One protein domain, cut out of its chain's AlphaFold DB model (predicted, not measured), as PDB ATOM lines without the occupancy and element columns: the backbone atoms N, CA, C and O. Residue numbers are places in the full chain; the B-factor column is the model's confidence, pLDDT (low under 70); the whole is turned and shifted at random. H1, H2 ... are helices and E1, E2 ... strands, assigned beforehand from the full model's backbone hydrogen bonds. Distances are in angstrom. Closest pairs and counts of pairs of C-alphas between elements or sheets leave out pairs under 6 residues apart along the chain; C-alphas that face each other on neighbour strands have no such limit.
ATOM      1  N   LEU A   2     -15.851 -44.935  18.158       34.12
ATOM      2  CA  LEU A   2     -14.706 -44.190  18.682       34.12
ATOM      3  C   LEU A   2     -15.227 -42.878  19.289       34.12
ATOM      4  O   LEU A   2     -16.062 -42.207  18.679       34.12
ATOM      5  N   ARG A   3     -14.809 -42.552  20.513       42.41
ATOM      6  CA  ARG A   3     -15.076 -41.256  21.144       42.41
ATOM      7  C   ARG A   3     -13.769 -40.479  21.143       42.41
ATOM      8  O   ARG A   3     -12.883 -40.824  21.910       42.41
ATOM      9  N   ALA A   4     -13.679 -39.457  20.303       51.31
ATOM     10  CA  ALA A   4     -12.656 -38.435  20.457       51.31
ATOM     11  C   ALA A   4     -13.120 -37.443  21.535       51.31
ATOM     12  O   ALA A   4     -14.281 -37.015  21.539       51.31
ATOM     13  N   GLU A   5     -12.240 -37.132  22.482       52.78
ATOM     14  CA  GLU A   5     -12.511 -36.213  23.586       52.78
ATOM     15  C   GLU A   5     -11.804 -34.886  23.302       52.78
ATOM     16  O   GLU A   5     -10.582 -34.821  23.253       52.78
ATOM     17  N   PHE A   6     -12.583 -33.820  23.099       57.22
ATOM     18  CA  PHE A   6     -12.052 -32.475  22.877       57.22
ATOM     19  C   PHE A   6     -12.232 -31.621  24.138       57.22
ATOM     20  O   PHE A   6     -13.308 -31.684  24.746       57.22
ATOM     21  N   PRO A   7     -11.268 -30.737  24.477       55.47
ATOM     22  CA  PRO A   7     -11.353 -29.852  25.645       55.47
ATOM     23  C   PRO A   7     -12.637 -29.009  25.711       55.47
ATOM     24  O   PRO A   7     -13.083 -28.617  26.788       55.47
ATOM     25  N   SER A   8     -13.249 -28.728  24.557       62.25
ATOM     26  CA  SER A   8     -14.514 -28.003  24.440       62.25
ATOM     27  C   SER A   8     -15.476 -28.678  23.452       62.25
ATOM     28  O   SER A   8     -15.875 -28.074  22.457       62.25
ATOM     29  N   ALA A   9     -15.859 -29.929  23.708       63.78
ATOM     30  CA  ALA A   9     -16.968 -30.574  23.002       63.78
ATOM     31  C   ALA A   9     -18.281 -30.510  23.810       63.78
ATOM     32  O   ALA A   9     -18.266 -30.622  25.039       63.78
ATOM     33  N   PRO A  10     -19.451 -30.365  23.154       69.50
ATOM     34  CA  PRO A  10     -20.740 -30.580  23.803       69.50
ATOM     35  C   PRO A  10     -20.844 -31.981  24.420       69.50
ATOM     36  O   PRO A  10     -20.287 -32.951  23.903       69.50
ATOM     37  N   ALA A  11     -21.638 -32.121  25.484       67.94
ATOM     38  CA  ALA A  11     -21.949 -33.435  26.040       67.94
ATOM     39  C   ALA A  11     -22.547 -34.361  24.957       67.94
ATOM     40  O   ALA A  11     -23.462 -33.965  24.234       67.94
ATOM     41  N   ASN A  12     -22.055 -35.605  24.883       66.19
ATOM     42  CA  ASN A  12     -22.422 -36.620  23.878       66.19
ATOM     43  C   ASN A  12     -22.029 -36.304  22.426       66.19
ATOM     44  O   ASN A  12     -22.553 -36.930  21.498       66.19
ATOM     45  N   TRP A  13     -21.110 -35.364  22.212       71.62
ATOM     46  CA  TRP A  13     -20.501 -35.198  20.902       71.62
ATOM     47  C   TRP A  13     -19.762 -36.481  20.478       71.62
ATOM     48  O   TRP A  13     -19.192 -37.192  21.306       71.62
ATOM     49  N   HIS A  14     -19.841 -36.802  19.191       71.12
ATOM     50  CA  HIS A  14     -19.150 -37.925  18.567       71.12
ATOM     51  C   HIS A  14     -18.943 -37.621  17.081       71.12
ATOM     52  O   HIS A  14     -19.839 -37.073  16.431       71.12
ATOM     53  N   THR A  15     -17.791 -38.010  16.536       76.31
ATOM     54  CA  THR A  15     -17.560 -37.972  15.088       76.31
ATOM     55  C   THR A  15     -18.310 -39.118  14.422       76.31
ATOM     56  O   THR A  15     -18.172 -40.278  14.810       76.31
ATOM     57  N   VAL A  16     -19.096 -38.802  13.394       81.50
ATOM     58  CA  VAL A  16     -19.734 -39.804  12.533       81.50
ATOM     59  C   VAL A  16     -19.154 -39.676  11.136       81.50
ATOM     60  O   VAL A  16     -19.469 -38.727  10.420       81.50
ATOM     61  N   LEU A  17     -18.354 -40.662  10.738       83.62
ATOM     62  CA  LEU A  17     -17.896 -40.799   9.361       83.62
ATOM     63  C   LEU A  17     -18.978 -41.498   8.529       83.62
ATOM     64  O   LEU A  17     -19.593 -42.473   8.970       83.62
ATOM     65  N   LYS A  18     -19.227 -40.987   7.321       88.19
ATOM     66  CA  LYS A  18     -20.157 -41.574   6.346       88.19
ATOM     67  C   LYS A  18     -19.355 -42.030   5.130       88.19
ATOM     68  O   LYS A  18     -19.150 -41.223   4.228       88.19
ATOM     69  N   PRO A  19     -18.874 -43.283   5.116       89.31
ATOM     70  CA  PRO A  19     -17.947 -43.723   4.089       89.31
ATOM     71  C   PRO A  19     -18.640 -43.838   2.730       89.31
ATOM     72  O   PRO A  19     -19.755 -44.354   2.611       89.31
ATOM     73  N   THR A  20     -17.933 -43.401   1.698       94.00
ATOM     74  CA  THR A  20     -18.201 -43.699   0.291       94.00
ATOM     75  C   THR A  20     -16.946 -44.338  -0.300       94.00
ATOM     76  O   THR A  20     -15.854 -44.206   0.248       94.00
ATOM     77  N   VAL A  21     -17.096 -45.084  -1.394       94.38
ATOM     78  CA  VAL A  21     -15.958 -45.704  -2.086       94.38
ATOM     79  C   VAL A  21     -15.705 -44.925  -3.368       94.38
ATOM     80  O   VAL A  21     -16.558 -44.903  -4.259       94.38
ATOM     81  N   ALA A  22     -14.549 -44.268  -3.441       92.88
ATOM     82  CA  ALA A  22     -14.079 -43.589  -4.642       92.88
ATOM     83  C   ALA A  22     -13.582 -44.603  -5.699       92.88
ATOM     84  O   ALA A  22     -13.338 -45.769  -5.374       92.88
ATOM     85  N   PRO A  23     -13.427 -44.195  -6.973       93.38
ATOM     86  CA  PRO A  23     -12.759 -45.019  -7.977       93.38
ATOM     87  C   PRO A  23     -11.346 -45.429  -7.539       93.38
ATOM     88  O   PRO A  23     -10.645 -44.664  -6.883       93.38
ATOM     89  N   THR A  24     -10.912 -46.624  -7.944       94.38
ATOM     90  CA  THR A  24      -9.558 -47.114  -7.657       94.38
ATOM     91  C   THR A  24      -8.498 -46.243  -8.330       94.38
ATOM     92  O   THR A  24      -8.561 -46.005  -9.537       94.38
ATOM     93  N   LEU A  25      -7.494 -45.826  -7.555       93.94
ATOM     94  CA  LEU A  25      -6.273 -45.210  -8.063       93.94
ATOM     95  C   LEU A  25      -5.284 -46.306  -8.483       93.94
ATOM     96  O   LEU A  25      -4.883 -47.134  -7.666       93.94
ATOM     97  N   GLU A  26      -4.883 -46.322  -9.754       94.56
ATOM     98  CA  GLU A  26      -3.845 -47.244 -10.224       94.56
ATOM     99  C   GLU A  26      -2.447 -46.665  -9.984       94.56
ATOM    100  O   GLU A  26      -2.025 -45.726 -10.661       94.56
ATOM    101  N   ILE A  27      -1.692 -47.285  -9.076       93.56
ATOM    102  CA  ILE A  27      -0.283 -46.966  -8.826       93.56
ATOM    103  C   ILE A  27       0.591 -48.040  -9.477       93.56
ATOM    104  O   ILE A  27       0.471 -49.232  -9.189       93.56
ATOM    105  N   ARG A  28       1.484 -47.631 -10.387       92.50
ATOM    106  CA  ARG A  28       2.428 -48.549 -11.042       92.50
ATOM    107  C   ARG A  28       3.729 -48.603 -10.261       92.50
ATOM    108  O   ARG A  28       4.560 -47.707 -10.372       92.50
ATOM    109  N   VAL A  29       3.928 -49.701  -9.546       92.94
ATOM    110  CA  VAL A  29       5.181 -49.984  -8.847       92.94
ATOM    111  C   VAL A  29       6.231 -50.488  -9.851       92.94
ATOM    112  O   VAL A  29       5.972 -51.461 -10.569       92.94
ATOM    113  N   PRO A  30       7.417 -49.859  -9.945       88.19
ATOM    114  CA  PRO A  30       8.513 -50.365 -10.769       88.19
ATOM    115  C   PRO A  30       8.947 -51.773 -10.335       88.19
ATOM    116  O   PRO A  30       8.858 -52.117  -9.164       88.19
ATOM    117  N   GLN A  31       9.507 -52.576 -11.244       82.25
ATOM    118  CA  GLN A  31       9.921 -53.954 -10.922       82.25
ATOM    119  C   GLN A  31      10.962 -54.040  -9.784       82.25
ATOM    120  O   GLN A  31      11.006 -55.034  -9.070       82.25
ATOM    121  N   SER A  32      11.790 -53.008  -9.601       87.12
ATOM    122  CA  SER A  32      12.742 -52.886  -8.484       87.12
ATOM    123  C   SER A  32      12.187 -52.111  -7.279       87.12
ATOM    124  O   SER A  32      12.916 -51.870  -6.321       87.12
ATOM    125  N   GLY A  33      10.933 -51.665  -7.353       91.88
ATOM    126  CA  GLY A  33      10.273 -50.805  -6.371       91.88
ATOM    127  C   GLY A  33       9.531 -51.561  -5.272       91.88
ATOM    128  O   GLY A  33       8.882 -50.922  -4.456       91.88
ATOM    129  N   ALA A  34       9.599 -52.895  -5.248       95.12
ATOM    130  CA  ALA A  34       9.006 -53.703  -4.190       95.12
ATOM    131  C   ALA A  34       9.808 -54.975  -3.907       95.12
ATOM    132  O   ALA A  34      10.398 -55.572  -4.812       95.12
ATOM    133  N   VAL A  35       9.759 -55.418  -2.655       95.12
ATOM    134  CA  VAL A  35      10.146 -56.767  -2.239       95.12
ATOM    135  C   VAL A  35       8.874 -57.571  -2.006       95.12
ATOM    136  O   VAL A  35       7.984 -57.141  -1.277       95.12
ATOM    137  N   LEU A  36       8.785 -58.743  -2.635       95.25
ATOM    138  CA  LEU A  36       7.651 -59.645  -2.462       95.25
ATOM    139  C   LEU A  36       7.974 -60.706  -1.415       95.25
ATOM    140  O   LEU A  36       8.974 -61.417  -1.525       95.25
ATOM    141  N   TYR A  37       7.076 -60.849  -0.452       95.44
ATOM    142  CA  TYR A  37       7.084 -61.908   0.543       95.44
ATOM    143  C   TYR A  37       5.914 -62.854   0.301       95.44
ATOM    144  O   TYR A  37       4.896 -62.482  -0.286       95.44
ATOM    145  N   GLN A  38       6.065 -64.093   0.759       96.56
ATOM    146  CA  GLN A  38       5.013 -65.094   0.693       96.56
ATOM    147  C   GLN A  38       4.786 -65.680   2.083       96.56
ATOM    148  O   GLN A  38       5.704 -66.232   2.687       96.56
ATOM    149  N   ALA A  39       3.553 -65.559   2.558       94.31
ATOM    150  CA  ALA A  39       3.080 -66.145   3.799       94.31
ATOM    151  C   ALA A  39       2.962 -67.670   3.672       94.31
ATOM    152  O   ALA A  39       2.791 -68.209   2.571       94.31
ATOM    153  N   LYS A  40       2.961 -68.394   4.796       93.31
ATOM    154  CA  LYS A  40       2.716 -69.855   4.815       93.31
ATOM    155  C   LYS A  40       1.370 -70.251   4.207       93.31
ATOM    156  O   LYS A  40       1.230 -71.363   3.706       93.31
ATOM    157  N   THR A  41       0.390 -69.351   4.255       91.69
ATOM    158  CA  THR A  41      -0.935 -69.503   3.632       91.69
ATOM    159  C   THR A  41      -0.875 -69.509   2.099       91.69
ATOM    160  O   THR A  41      -1.820 -69.944   1.444       91.69
ATOM    161  N   GLY A  42       0.231 -69.028   1.522       94.44
ATOM    162  CA  GLY A  42       0.399 -68.769   0.097       94.44
ATOM    163  C   GLY A  42       0.065 -67.333  -0.315       94.44
ATOM    164  O   GLY A  42       0.373 -66.975  -1.454       94.44
ATOM    165  N   ALA A  43      -0.510 -66.520   0.581       94.06
ATOM    166  CA  ALA A  43      -0.751 -65.101   0.336       94.06
ATOM    167  C   ALA A  43       0.570 -64.366   0.064       94.06
ATOM    168  O   ALA A  43       1.612 -64.693   0.638       94.06
ATOM    169  N   GLN A  44       0.526 -63.390  -0.838       95.38
ATOM    170  CA  GLN A  44       1.670 -62.538  -1.149       95.38
ATOM    171  C   GLN A  44       1.507 -61.191  -0.467       95.38
ATOM    172  O   GLN A  44       0.386 -60.702  -0.360       95.38
ATOM    173  N   LEU A  45       2.634 -60.617  -0.067       93.94
ATOM    174  CA  LEU A  45       2.767 -59.276   0.479       93.94
ATOM    175  C   LEU A  45       3.808 -58.520  -0.347       93.94
ATOM    176  O   LEU A  45       4.899 -59.045  -0.577       93.94
ATOM    177  N   ALA A  46       3.499 -57.294  -0.752       95.38
ATOM    178  CA  ALA A  46       4.449 -56.395  -1.392       95.38
ATOM    179  C   ALA A  46       4.897 -55.296  -0.422       95.38
ATOM    180  O   ALA A  46       4.097 -54.461  -0.027       95.38
ATOM    181  N   VAL A  47       6.181 -55.254  -0.081       95.38
ATOM    182  CA  VAL A  47       6.763 -54.118   0.647       95.38
ATOM    183  C   VAL A  47       7.374 -53.176  -0.378       95.38
ATOM    184  O   VAL A  47       8.348 -53.539  -1.046       95.38
ATOM    185  N   ILE A  48       6.770 -52.004  -0.554       96.19
ATOM    186  CA  ILE A  48       7.201 -50.983  -1.508       96.19
ATOM    187  C   ILE A  48       8.443 -50.298  -0.949       96.19
ATOM    188  O   ILE A  48       8.416 -49.757   0.142       96.19
ATOM    189  N   THR A  49       9.557 -50.346  -1.677       94.81
ATOM    190  CA  THR A  49      10.884 -50.002  -1.129       94.81
ATOM    191  C   THR A  49      11.163 -48.505  -1.024       94.81
ATOM    192  O   THR A  49      12.222 -48.127  -0.531       94.81
ATOM    193  N   HIS A  50      10.274 -47.673  -1.563       92.69
ATOM    194  CA  HIS A  50      10.381 -46.221  -1.544       92.69
ATOM    195  C   HIS A  50       8.975 -45.631  -1.397       92.69
ATOM    196  O   HIS A  50       8.141 -45.836  -2.283       92.69
ATOM    197  N   ASP A  51       8.745 -44.871  -0.332       90.12
ATOM    198  CA  ASP A  51       7.421 -44.333   0.031       90.12
ATOM    199  C   ASP A  51       6.851 -43.432  -1.068       90.12
ATOM    200  O   ASP A  51       5.680 -43.501  -1.426       90.12
ATOM    201  N   ASN A  52       7.729 -42.710  -1.774       92.31
ATOM    202  CA  ASN A  52       7.349 -41.842  -2.888       92.31
ATOM    203  C   ASN A  52       6.627 -42.547  -4.053       92.31
ATOM    204  O   ASN A  52       6.030 -41.871  -4.896       92.31
ATOM    205  N   VAL A  53       6.685 -43.878  -4.141       93.69
ATOM    206  CA  VAL A  53       5.904 -44.657  -5.112       93.69
ATOM    207  C   VAL A  53       4.412 -44.602  -4.778       93.69
ATOM    208  O   VAL A  53       3.605 -44.587  -5.707       93.69
ATOM    209  N   ILE A  54       4.055 -44.553  -3.493       94.00
ATOM    210  CA  ILE A  54       2.685 -44.409  -2.999       94.00
ATOM    211  C   ILE A  54       2.377 -42.927  -2.752       94.00
ATOM    212  O   ILE A  54       1.453 -42.407  -3.381       94.00
ATOM    213  N   ASP A  55       3.191 -42.219  -1.967       93.25
ATOM    214  CA  ASP A  55       2.928 -40.836  -1.542       93.25
ATOM    215  C   ASP A  55       2.694 -39.872  -2.701       93.25
ATOM    216  O   ASP A  55       1.766 -39.065  -2.677       93.25
ATOM    217  N   HIS A  56       3.538 -39.917  -3.739       94.19
ATOM    218  CA  HIS A  56       3.446 -38.945  -4.828       94.19
ATOM    219  C   HIS A  56       2.101 -39.035  -5.573       94.19
ATOM    220  O   HIS A  56       1.476 -37.987  -5.756       94.19
ATOM    221  N   PRO A  57       1.616 -40.221  -5.996       95.19
ATOM    222  CA  PRO A  57       0.259 -40.367  -6.522       95.19
ATOM    223  C   PRO A  57      -0.848 -39.866  -5.585       95.19
ATOM    224  O   PRO A  57      -1.775 -39.199  -6.056       95.19
ATOM    225  N   LEU A  58      -0.762 -40.162  -4.280       95.00
ATOM    226  CA  LEU A  58      -1.767 -39.724  -3.304       95.00
ATOM    227  C   LEU A  58      -1.790 -38.195  -3.206       95.00
ATOM    228  O   LEU A  58      -2.822 -37.562  -3.438       95.00
ATOM    229  N   LEU A  59      -0.625 -37.589  -2.981       93.31
ATOM    230  CA  LEU A  59      -0.456 -36.141  -2.892       93.31
ATOM    231  C   LEU A  59      -0.818 -35.428  -4.200       93.31
ATOM    232  O   LEU A  59      -1.373 -34.335  -4.146       93.31
ATOM    233  N   SER A  60      -0.556 -36.019  -5.374       94.81
ATOM    234  CA  SER A  60      -0.995 -35.455  -6.665       94.81
ATOM    235  C   SER A  60      -2.517 -35.394  -6.743       94.81
ATOM    236  O   SER A  60      -3.077 -34.352  -7.074       94.81
ATOM    237  N   THR A  61      -3.191 -36.475  -6.343       93.81
ATOM    238  CA  THR A  61      -4.659 -36.561  -6.328       93.81
ATOM    239  C   THR A  61      -5.269 -35.490  -5.414       93.81
ATOM    240  O   THR A  61      -6.245 -34.829  -5.781       93.81
ATOM    241  N   LEU A  62      -4.669 -35.265  -4.241       92.62
ATOM    242  CA  LEU A  62      -5.079 -34.203  -3.315       92.62
ATOM    243  C   LEU A  62      -4.808 -32.808  -3.895       92.62
ATOM    244  O   LEU A  62      -5.685 -31.943  -3.857       92.62
ATOM    245  N   ARG A  63      -3.624 -32.600  -4.486       93.06
ATOM    246  CA  ARG A  63      -3.214 -31.323  -5.094       93.06
ATOM    247  C   ARG A  63      -4.123 -30.876  -6.226       93.06
ATOM    248  O   ARG A  63      -4.430 -29.689  -6.313       93.06
ATOM    249  N   GLU A  64      -4.575 -31.828  -7.034       93.56
ATOM    250  CA  GLU A  64      -5.504 -31.632  -8.150       93.56
ATOM    251  C   GLU A  64      -6.951 -31.374  -7.691       93.56
ATOM    252  O   GLU A  64      -7.824 -31.079  -8.509       93.56
ATOM    253  N   GLY A  65      -7.225 -31.451  -6.382       92.12
ATOM    254  CA  GLY A  65      -8.541 -31.176  -5.814       92.12
ATOM    255  C   GLY A  65      -9.567 -32.271  -6.099       92.12
ATOM    256  O   GLY A  65     -10.755 -31.970  -6.211       92.12
ATOM    257  N   ALA A  66      -9.126 -33.530  -6.214       93.12
ATOM    258  CA  ALA A  66     -10.011 -34.669  -6.468       93.12
ATOM    259  C   ALA A  66     -11.047 -34.903  -5.353       93.12
ATOM    260  O   ALA A  66     -12.100 -35.484  -5.612       93.12
ATOM    261  N   PHE A  67     -10.752 -34.436  -4.138       92.25
ATOM    262  CA  PHE A  67     -11.613 -34.529  -2.961       92.25
ATOM    263  C   PHE A  67     -11.987 -33.136  -2.457       92.25
ATOM    264  O   PHE A  67     -11.221 -32.176  -2.606       92.25
ATOM    265  N   ALA A  68     -13.165 -32.994  -1.858       91.25
ATOM    266  CA  ALA A  68     -13.586 -31.737  -1.248       91.25
ATOM    267  C   ALA A  68     -12.771 -31.429   0.032       91.25
ATOM    268  O   ALA A  68     -12.158 -32.327   0.605       91.25
ATOM    269  N   PRO A  69     -12.699 -30.164   0.489       87.56
ATOM    270  CA  PRO A  69     -11.947 -29.813   1.702       87.56
ATOM    271  C   PRO A  69     -12.502 -30.443   2.990       87.56
ATOM    272  O   PRO A  69     -11.788 -30.538   3.978       87.56
ATOM    273  N   ASP A  70     -13.776 -30.835   2.992       87.50
ATOM    274  CA  ASP A  70     -14.474 -31.487   4.103       87.50
ATOM    275  C   ASP A  70     -14.545 -33.019   3.960       87.50
ATOM    276  O   ASP A  70     -15.213 -33.687   4.751       87.50
ATOM    277  N   GLU A  71     -13.849 -33.582   2.970       91.69
ATOM    278  CA  GLU A  71     -13.674 -35.022   2.814       91.69
ATOM    279  C   GLU A  71     -12.355 -35.479   3.443       91.69
ATOM    280  O   GLU A  71     -11.312 -34.853   3.263       91.69
ATOM    281  N   PHE A  72     -12.416 -36.614   4.142       93.19
ATOM    282  CA  PHE A  72     -11.266 -37.337   4.678       93.19
ATOM    283  C   PHE A  72     -11.002 -38.575   3.800       93.19
ATOM    284  O   PHE A  72     -11.604 -39.630   4.035       93.19
ATOM    285  N   PRO A  73     -10.196 -38.454   2.729       95.44
ATOM    286  CA  PRO A  73      -9.800 -39.590   1.912       95.44
ATOM    287  C   PRO A  73      -8.912 -40.553   2.703       95.44
ATOM    288  O   PRO A  73      -7.913 -40.161   3.303       95.44
ATOM    289  N   ILE A  74      -9.274 -41.834   2.646       96.38
ATOM    290  CA  ILE A  74      -8.491 -42.940   3.193       96.38
ATOM    291  C   ILE A  74      -8.073 -43.821   2.020       96.38
ATOM    292  O   ILE A  74      -8.913 -44.447   1.365       96.38
ATOM    293  N   PHE A  75      -6.778 -43.851   1.736       96.44
ATOM    294  CA  PHE A  75      -6.192 -44.682   0.698       96.44
ATOM    295  C   PHE A  75      -5.839 -46.042   1.282       96.44
ATOM    296  O   PHE A  75      -5.135 -46.133   2.282       96.44
ATOM    297  N   VAL A  76      -6.345 -47.101   0.654       95.81
ATOM    298  CA  VAL A  76      -6.167 -48.469   1.145       95.81
ATOM    299  C   VAL A  76      -5.477 -49.314   0.089       95.81
ATOM    300  O   VAL A  76      -5.982 -49.464  -1.027       95.81
ATOM    301  N   THR A  77      -4.343 -49.902   0.447       95.12
ATOM    302  CA  THR A  77      -3.677 -50.957  -0.324       95.12
ATOM    303  C   THR A  77      -4.088 -52.329   0.194       95.12
ATOM    304  O   THR A  77      -4.433 -52.499   1.357       95.12
ATOM    305  N   TYR A  78      -4.064 -53.341  -0.674       93.75
ATOM    306  CA  TYR A  78      -4.331 -54.727  -0.288       93.75
ATOM    307  C   TYR A  78      -3.029 -55.519  -0.319       93.75
ATOM    308  O   TYR A  78      -2.412 -55.624  -1.381       93.75
ATOM    309  N   ASN A  79      -2.626 -56.083   0.823       93.81
ATOM    310  CA  ASN A  79      -1.367 -56.813   0.992       93.81
ATOM    311  C   ASN A  79      -0.161 -56.094   0.367       93.81
ATOM    312  O   ASN A  79       0.726 -56.718  -0.225       93.81
ATOM    313  N   ALA A  80      -0.132 -54.771   0.485       93.94
ATOM    314  CA  ALA A  80       1.015 -53.968   0.122       93.94
ATOM    315  C   ALA A  80       1.221 -52.887   1.174       93.94
ATOM    316  O   ALA A  80       0.240 -52.310   1.625       93.94
ATOM    317  N   THR A  81       2.467 -52.642   1.553       93.69
ATOM    318  CA  THR A  81       2.849 -51.668   2.581       93.69
ATOM    319  C   THR A  81       3.926 -50.753   2.026       93.69
ATOM    320  O   THR A  81       4.620 -51.117   1.069       93.69
ATOM    321  N   GLU A  82       4.117 -49.601   2.652       94.06
ATOM    322  CA  GLU A  82       5.363 -48.855   2.488       94.06
ATOM    323  C   GLU A  82       6.503 -49.568   3.217       94.06
ATOM    324  O   GLU A  82       6.281 -50.584   3.894       94.06
ATOM    325  N   VAL A  83       7.742 -49.117   3.006       90.25
ATOM    326  CA  VAL A  83       8.909 -49.794   3.591       90.25
ATOM    327  C   VAL A  83       8.957 -49.597   5.101       90.25
ATOM    328  O   VAL A  83       9.293 -50.541   5.816       90.25
ATOM    329  N   ASP A  84       8.547 -48.418   5.561       85.94
ATOM    330  CA  ASP A  84       8.686 -48.000   6.953       85.94
ATOM    331  C   ASP A  84       7.332 -47.810   7.662       85.94
ATOM    332  O   ASP A  84       7.307 -47.509   8.852       85.94
ATOM    333  N   ALA A  85       6.210 -48.035   6.965       88.69
ATOM    334  CA  ALA A  85       4.872 -47.794   7.497       88.69
ATOM    335  C   ALA A  85       3.820 -48.797   6.990       88.69
ATOM    336  O   ALA A  85       3.765 -49.171   5.811       88.69
ATOM    337  N   LEU A  86       2.938 -49.217   7.900       90.81
ATOM    338  CA  LEU A  86       1.732 -49.987   7.570       90.81
ATOM    339  C   LEU A  86       0.525 -49.082   7.324       90.81
ATOM    340  O   LEU A  86      -0.392 -49.459   6.592       90.81
ATOM    341  N   GLY A  87       0.547 -47.901   7.918       92.88
ATOM    342  CA  GLY A  87      -0.368 -46.800   7.715       92.88
ATOM    343  C   GLY A  87       0.312 -45.514   8.162       92.88
ATOM    344  O   GLY A  87       1.388 -45.558   8.758       92.88
ATOM    345  N   TYR A  88      -0.281 -44.400   7.773       92.81
ATOM    346  CA  TYR A  88       0.018 -43.087   8.317       92.81
ATOM    347  C   TYR A  88      -1.171 -42.169   8.034       92.81
ATOM    348  O   TYR A  88      -1.921 -42.370   7.068       92.81
ATOM    349  N   HIS A  89      -1.305 -41.104   8.807       92.88
ATOM    350  CA  HIS A  89      -2.135 -39.968   8.451       92.88
ATOM    351  C   HIS A  89      -1.266 -38.747   8.168       92.88
ATOM    352  O   HIS A  89      -0.130 -38.643   8.620       92.88
ATOM    353  N   ALA A  90      -1.769 -37.852   7.325       91.00
ATOM    354  CA  ALA A  90      -1.034 -36.672   6.904       91.00
ATOM    355  C   ALA A  90      -1.965 -35.586   6.367       91.00
ATOM    356  O   ALA A  90      -3.155 -35.794   6.114       91.00
ATOM    357  N   ALA A  91      -1.391 -34.411   6.136       89.56
ATOM    358  CA  ALA A  91      -2.061 -33.295   5.493       89.56
ATOM    359  C   ALA A  91      -1.227 -32.751   4.322       89.56
ATOM    360  O   ALA A  91       0.004 -32.775   4.336       89.56
ATOM    361  N   GLY A  92      -1.901 -32.300   3.261       87.81
ATOM    362  CA  GLY A  92      -1.248 -31.804   2.053       87.81
ATOM    363  C   GLY A  92      -1.951 -30.599   1.442       87.81
ATOM    364  O   GLY A  92      -3.153 -30.632   1.167       87.81
ATOM    365  N   PHE A  93      -1.186 -29.541   1.170       89.19
ATOM    366  CA  PHE A  93      -1.686 -28.363   0.463       89.19
ATOM    367  C   PHE A  93      -2.033 -28.659  -0.997       89.19
ATOM    368  O   PHE A  93      -1.295 -29.347  -1.711       89.19
ATOM    369  N   ARG A  94      -3.130 -28.050  -1.455       90.31
ATOM    370  CA  ARG A  94      -3.492 -27.953  -2.870       90.31
ATOM    371  C   ARG A  94      -2.505 -27.103  -3.650       90.31
ATOM    372  O   ARG A  94      -1.701 -26.371  -3.077       90.31
ATOM    373  N   GLU A  95      -2.593 -27.178  -4.977       90.38
ATOM    374  CA  GLU A  95      -1.716 -26.419  -5.877       90.38
ATOM    375  C   GLU A  95      -1.756 -24.898  -5.621       90.38
ATOM    376  O   GLU A  95      -0.740 -24.222  -5.763       90.38
ATOM    377  N   ASP A  96      -2.900 -24.362  -5.179       87.31
ATOM    378  CA  ASP A  96      -3.059 -22.943  -4.831       87.31
ATOM    379  C   ASP A  96      -2.496 -22.556  -3.450       87.31
ATOM    380  O   ASP A  96      -2.423 -21.367  -3.132       87.31
ATOM    381  N   GLY A  97      -2.101 -23.537  -2.630       87.06
ATOM    382  CA  GLY A  97      -1.614 -23.349  -1.263       87.06
ATOM    383  C   GLY A  97      -2.657 -22.815  -0.275       87.06
ATOM    384  O   GLY A  97      -2.297 -22.467   0.846       87.06
ATOM    385  N   ALA A  98      -3.929 -22.707  -0.669       86.88
ATOM    386  CA  ALA A  98      -4.980 -22.099   0.147       86.88
ATOM    387  C   ALA A  98      -5.782 -23.129   0.946       86.88
ATOM    388  O   ALA A  98      -6.348 -22.803   1.990       86.88
ATOM    389  N   ILE A  99      -5.852 -24.357   0.439       87.94
ATOM    390  CA  ILE A  99      -6.575 -25.462   1.062       87.94
ATOM    391  C   ILE A  99      -5.581 -26.566   1.380       87.94
ATOM    392  O   ILE A  99      -4.794 -26.960   0.522       87.94
ATOM    393  N   GLU A 100      -5.666 -27.086   2.594       88.38
ATOM    394  CA  GLU A 100      -4.951 -28.274   3.028       88.38
ATOM    395  C   GLU A 100      -5.955 -29.414   3.205       88.38
ATOM    396  O   GLU A 100      -6.984 -29.253   3.864       88.38
ATOM    397  N   ASN A 101      -5.692 -30.541   2.551       91.00
ATOM    398  CA  ASN A 101      -6.509 -31.739   2.659       91.00
ATOM    399  C   ASN A 101      -5.841 -32.730   3.610       91.00
ATOM    400  O   ASN A 101      -4.689 -33.106   3.403       91.00
ATOM    401  N   VAL A 102      -6.602 -33.171   4.605       92.19
ATOM    402  CA  VAL A 102      -6.234 -34.239   5.538       92.19
ATOM    403  C   VAL A 102      -6.542 -35.585   4.899       92.19
ATOM    404  O   VAL A 102      -7.600 -35.742   4.290       92.19
ATOM    405  N   PHE A 103      -5.647 -36.554   5.023       94.50
ATOM    406  CA  PHE A 103      -5.812 -37.889   4.464       94.50
ATOM    407  C   PHE A 103      -5.127 -38.945   5.329       94.50
ATOM    408  O   PHE A 103      -4.306 -38.627   6.181       94.50
ATOM    409  N   ALA A 104      -5.465 -40.205   5.083       95.56
ATOM    410  CA  ALA A 104      -4.747 -41.338   5.647       95.56
ATOM    411  C   ALA A 104      -4.416 -42.361   4.564       95.56
ATOM    412  O   ALA A 104      -5.165 -42.531   3.598       95.56
ATOM    413  N   TYR A 105      -3.305 -43.054   4.744       96.12
ATOM    414  CA  TYR A 105      -2.923 -44.253   4.023       96.12
ATOM    415  C   TYR A 105      -2.945 -45.433   4.991       96.12
ATOM    416  O   TYR A 105      -2.552 -45.311   6.145       96.12
ATOM    417  N   THR A 106      -3.401 -46.596   4.538       95.31
ATOM    418  CA  THR A 106      -3.355 -47.807   5.353       95.31
ATOM    419  C   THR A 106      -3.301 -49.069   4.506       95.31
ATOM    420  O   THR A 106      -3.868 -49.150   3.413       95.31
ATOM    421  N   SER A 107      -2.639 -50.087   5.037       93.12
ATOM    422  CA  SER A 107      -2.508 -51.396   4.411       93.12
ATOM    423  C   SER A 107      -3.543 -52.355   4.988       93.12
ATOM    424  O   SER A 107      -3.528 -52.662   6.180       93.12
ATOM    425  N   TRP A 108      -4.412 -52.886   4.131       92.38
ATOM    426  CA  TRP A 108      -5.281 -54.009   4.468       92.38
ATOM    427  C   TRP A 108      -4.502 -55.320   4.341       92.38
ATOM    428  O   TRP A 108      -4.146 -55.734   3.232       92.38
ATOM    429  N   LEU A 109      -4.250 -55.979   5.473       89.69
ATOM    430  CA  LEU A 109      -3.467 -57.213   5.546       89.69
ATOM    431  C   LEU A 109      -4.384 -58.438   5.675       89.69
ATOM    432  O   LEU A 109      -5.073 -58.610   6.682       89.69
ATOM    433  N   ASP A 110      -4.368 -59.310   4.666       90.00
ATOM    434  CA  ASP A 110      -5.162 -60.540   4.564       90.00
ATOM    435  C   ASP A 110      -4.279 -61.787   4.349       90.00
ATOM    436  O   ASP A 110      -3.615 -61.940   3.315       90.00
ATOM    437  N   GLY A 111      -4.277 -62.696   5.328       89.88
ATOM    438  CA  GLY A 111      -3.613 -63.998   5.276       89.88
ATOM    439  C   GLY A 111      -2.088 -63.957   5.391       89.88
ATOM    440  O   GLY A 111      -1.433 -64.890   4.924       89.88
ATOM    441  N   VAL A 112      -1.524 -62.893   5.972       90.81
ATOM    442  CA  VAL A 112      -0.071 -62.647   6.087       90.81
ATOM    443  C   VAL A 112       0.431 -62.588   7.539       90.81
ATOM    444  O   VAL A 112       1.508 -62.062   7.803       90.81
ATOM    445  N   ASP A 113      -0.316 -63.172   8.481       87.38
ATOM    446  CA  ASP A 113      -0.047 -63.161   9.934       87.38
ATOM    447  C   ASP A 113       1.310 -63.744  10.351       87.38
ATOM    448  O   ASP A 113       1.772 -63.546  11.468       87.38
ATOM    449  N   ASP A 114       1.941 -64.560   9.505       88.38
ATOM    450  CA  ASP A 114       3.264 -65.110   9.799       88.38
ATOM    451  C   ASP A 114       4.413 -64.228   9.295       88.38
ATOM    452  O   ASP A 114       5.572 -64.517   9.599       88.38
ATOM    453  N   LEU A 115       4.093 -63.165   8.552       88.25
ATOM    454  CA  LEU A 115       5.035 -62.147   8.090       88.25
ATOM    455  C   LEU A 115       5.062 -60.918   9.014       88.25
ATOM    456  O   LEU A 115       6.099 -60.267   9.102       88.25
ATOM    457  N   PHE A 116       3.968 -60.641   9.734       77.62
ATOM    458  CA  PHE A 116       3.845 -59.537  10.693       77.62
ATOM    459  C   PHE A 116       3.176 -59.991  11.989       77.62
ATOM    460  O   PHE A 116       2.379 -60.915  11.989       77.62
ATOM    461  N   THR A 117       3.429 -59.307  13.103       72.12
ATOM    462  CA  THR A 117       2.805 -59.609  14.409       72.12
ATOM    463  C   THR A 117       1.353 -59.131  14.541       72.12
ATOM    464  O   THR A 117       0.820 -59.081  15.649       72.12
ATOM    465  N   ILE A 118       0.730 -58.774  13.422       73.19
ATOM    466  CA  ILE A 118      -0.578 -58.135  13.341       73.19
ATOM    467  C   ILE A 118      -1.614 -59.157  12.851       73.19
ATOM    468  O   ILE A 118      -1.377 -59.793  11.822       73.19
ATOM    469  N   PRO A 119      -2.740 -59.337  13.566       72.06
ATOM    470  CA  PRO A 119      -3.738 -60.349  13.237       72.06
ATOM    471  C   PRO A 119      -4.639 -59.939  12.063       72.06
ATOM    472  O   PRO A 119      -5.229 -58.865  12.053       72.06
ATOM    473  N   SER A 120      -4.814 -60.851  11.118       69.06
ATOM    474  CA  SER A 120      -5.523 -60.705   9.853       69.06
ATOM    475  C   SER A 120      -6.935 -61.334   9.868       69.06
ATOM    476  O   SER A 120      -7.138 -62.358  10.530       69.06
ATOM    477  N   PRO A 121      -7.926 -60.812   9.106       63.56
ATOM    478  CA  PRO A 121      -7.899 -59.563   8.346       63.56
ATOM    479  C   PRO A 121      -7.856 -58.354   9.275       63.56
ATOM    480  O   PRO A 121      -8.670 -58.252  10.197       63.56
ATOM    481  N   ASP A 122      -6.916 -57.449   9.019       76.69
ATOM    482  CA  ASP A 122      -6.608 -56.416   9.994       76.69
ATOM    483  C   ASP A 122      -7.222 -55.060   9.645       76.69
ATOM    484  O   ASP A 122      -7.015 -54.525   8.557       76.69
ATOM    485  N   ALA A 123      -7.972 -54.507  10.595       87.50
ATOM    486  CA  ALA A 123      -8.409 -53.118  10.579       87.50
ATOM    487  C   ALA A 123      -7.696 -52.298  11.665       87.50
ATOM    488  O   ALA A 123      -8.080 -51.148  11.866       87.50
ATOM    489  N   ALA A 124      -6.698 -52.858  12.367       88.69
ATOM    490  CA  ALA A 124      -6.000 -52.174  13.444       88.69
ATOM    491  C   ALA A 124      -5.228 -50.976  12.901       88.69
ATOM    492  O   ALA A 124      -5.449 -49.876  13.398       88.69
ATOM    493  N   THR A 125      -4.465 -51.161  11.818       90.56
ATOM    494  CA  THR A 125      -3.788 -50.070  11.095       90.56
ATOM    495  C   THR A 125      -4.776 -48.977  10.683       90.56
ATOM    496  O   THR A 125      -4.594 -47.814  11.005       90.56
ATOM    497  N   LEU A 126      -5.894 -49.333  10.047       92.38
ATOM    498  CA  LEU A 126      -6.932 -48.363   9.679       92.38
ATOM    499  C   LEU A 126      -7.520 -47.647  10.906       92.38
ATOM    500  O   LEU A 126      -7.791 -46.451  10.856       92.38
ATOM    501  N   SER A 127      -7.791 -48.377  11.988       91.06
ATOM    502  CA  SER A 127      -8.393 -47.804  13.192       91.06
ATOM    503  C   SER A 127      -7.453 -46.850  13.918       91.06
ATOM    504  O   SER A 127      -7.942 -45.829  14.396       91.06
ATOM    505  N   HIS A 128      -6.158 -47.168  13.915       92.06
ATOM    506  CA  HIS A 128      -5.066 -46.339  14.407       92.06
ATOM    507  C   HIS A 128      -5.053 -45.016  13.640       92.06
ATOM    508  O   HIS A 128      -5.368 -43.977  14.212       92.06
ATOM    509  N   GLU A 129      -4.887 -45.059  12.312       92.94
ATOM    510  CA  GLU A 129      -4.797 -43.826  11.516       92.94
ATOM    511  C   GLU A 129      -6.057 -42.966  11.606       92.94
ATOM    512  O   GLU A 129      -5.991 -41.739  11.658       92.94
ATOM    513  N   VAL A 130      -7.241 -43.587  11.636       92.31
ATOM    514  CA  VAL A 130      -8.498 -42.848  11.805       92.31
ATOM    515  C   VAL A 130      -8.569 -42.208  13.191       92.31
ATOM    516  O   VAL A 130      -9.077 -41.094  13.310       92.31
ATOM    517  N   ALA A 131      -8.124 -42.898  14.242       90.62
ATOM    518  CA  ALA A 131      -8.123 -42.345  15.586       90.62
ATOM    519  C   ALA A 131      -7.165 -41.156  15.679       90.62
ATOM    520  O   ALA A 131      -7.577 -40.102  16.164       90.62
ATOM    521  N   GLU A 132      -5.952 -41.290  15.163       89.62
ATOM    522  CA  GLU A 132      -4.937 -40.242  15.202       89.62
ATOM    523  C   GLU A 132      -5.315 -39.050  14.338       89.62
ATOM    524  O   GLU A 132      -5.371 -37.940  14.862       89.62
ATOM    525  N   THR A 133      -5.796 -39.273  13.111       89.81
ATOM    526  CA  THR A 133      -6.315 -38.190  12.259       89.81
ATOM    527  C   THR A 133      -7.391 -37.362  12.966       89.81
ATOM    528  O   THR A 133      -7.488 -36.150  12.790       89.81
ATOM    529  N   LEU A 134      -8.269 -37.996  13.749       87.75
ATOM    530  CA  LEU A 134      -9.333 -37.269  14.441       87.75
ATOM    531  C   LEU A 134      -8.827 -36.437  15.625       87.75
ATOM    532  O   LEU A 134      -9.536 -35.512  16.029       87.75
ATOM    533  N   HIS A 135      -7.659 -36.755  16.183       83.12
ATOM    534  CA  HIS A 135      -7.070 -36.041  17.317       83.12
ATOM    535  C   HIS A 135      -5.990 -35.036  16.891       83.12
ATOM    536  O   HIS A 135      -5.953 -33.948  17.468       83.12
ATOM    537  N   ASP A 136      -5.185 -35.355  15.876       82.88
ATOM    538  CA  ASP A 136      -4.176 -34.474  15.286       82.88
ATOM    539  C   ASP A 136      -4.210 -34.517  13.742       82.88
ATOM    540  O   ASP A 136      -3.335 -35.067  13.091       82.88
ATOM    541  N   PRO A 137      -5.241 -33.939  13.099       85.19
ATOM    542  CA  PRO A 137      -5.429 -34.061  11.650       85.19
ATOM    543  C   PRO A 137      -4.332 -33.412  10.794       85.19
ATOM    544  O   PRO A 137      -4.320 -33.615   9.580       85.19
ATOM    545  N   PHE A 138      -3.469 -32.574  11.374       83.06
ATOM    546  CA  PHE A 138      -2.487 -31.794  10.629       83.06
ATOM    547  C   PHE A 138      -1.068 -32.197  11.030       83.06
ATOM    548  O   PHE A 138      -0.581 -31.854  12.103       83.06
ATOM    549  N   THR A 139      -0.366 -32.857  10.113       66.56
ATOM    550  CA  THR A 139       1.054 -33.199  10.260       66.56
ATOM    551  C   THR A 139       1.942 -32.025   9.813       66.56
ATOM    552  O   THR A 139       1.838 -31.590   8.667       66.56
ATOM    553  N   GLY A 140       2.831 -31.502  10.667       56.72
ATOM    554  CA  GLY A 140       3.771 -30.414  10.359       56.72
ATOM    555  C   GLY A 140       3.853 -29.307  11.423       56.72
ATOM    556  O   GLY A 140       3.829 -29.564  12.621       56.72
ATOM    557  N   ASP A 141       3.954 -28.042  10.993       49.75
ATOM    558  CA  ASP A 141       4.084 -26.863  11.880       49.75
ATOM    559  C   ASP A 141       2.869 -26.642  12.810       49.75
ATOM    560  O   ASP A 141       2.929 -25.836  13.743       49.75
ATOM    561  N   LEU A 142       1.760 -27.332  12.529       54.75
ATOM    562  CA  LEU A 142       0.532 -27.334  13.322       54.75
ATOM    563  C   LEU A 142       0.375 -28.595  14.190       54.75
ATOM    564  O   LEU A 142      -0.566 -28.632  14.982       54.75
TER     565      LEU A 142
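This is residues 2 to 142 of the 234 residues of an uncharacterized protein of Acidobacteriales bacterium (UniProt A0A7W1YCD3). Little here is regular structure: a mixed sheet, E3 E5 E4, lies between two helices, H1 and H2, with hairpin E1 E2 at one end. The 141 printed residues, mixed in class, include 55 in named elements, in order E1 E2 H1 E3 E4 E5 H2. It is compact, radius of gyration of the C-alphas 16.4 A, spans 49 by 36 by 29 A.

Look at E5, residues 100 to 108: N 103 is 2.8 A from O 90 of antiparallel E4, 87 to 93, and N 106 is 2.9 A from O 75 of parallel E3, 74 to 78. H2, 124 to 135, is on one face, its C-alpha 126 closest to E5 at C-alpha 106, 5.6 A; H1, 52 to 63, is on the opposite face. Every O i to N i+4 pair in H2 is within hydrogen-bond range, 7 of 8 in H1.

Find E1, 34 to 38, from C-alpha 34 at (9.006, -53.703, -4.190), then E2, 44 to 48; E5 spans 25.8 A.

The printed part has no cut; E5 to H2 is a long link; 17 residues, among them 2 to 12, have pLDDT under 70.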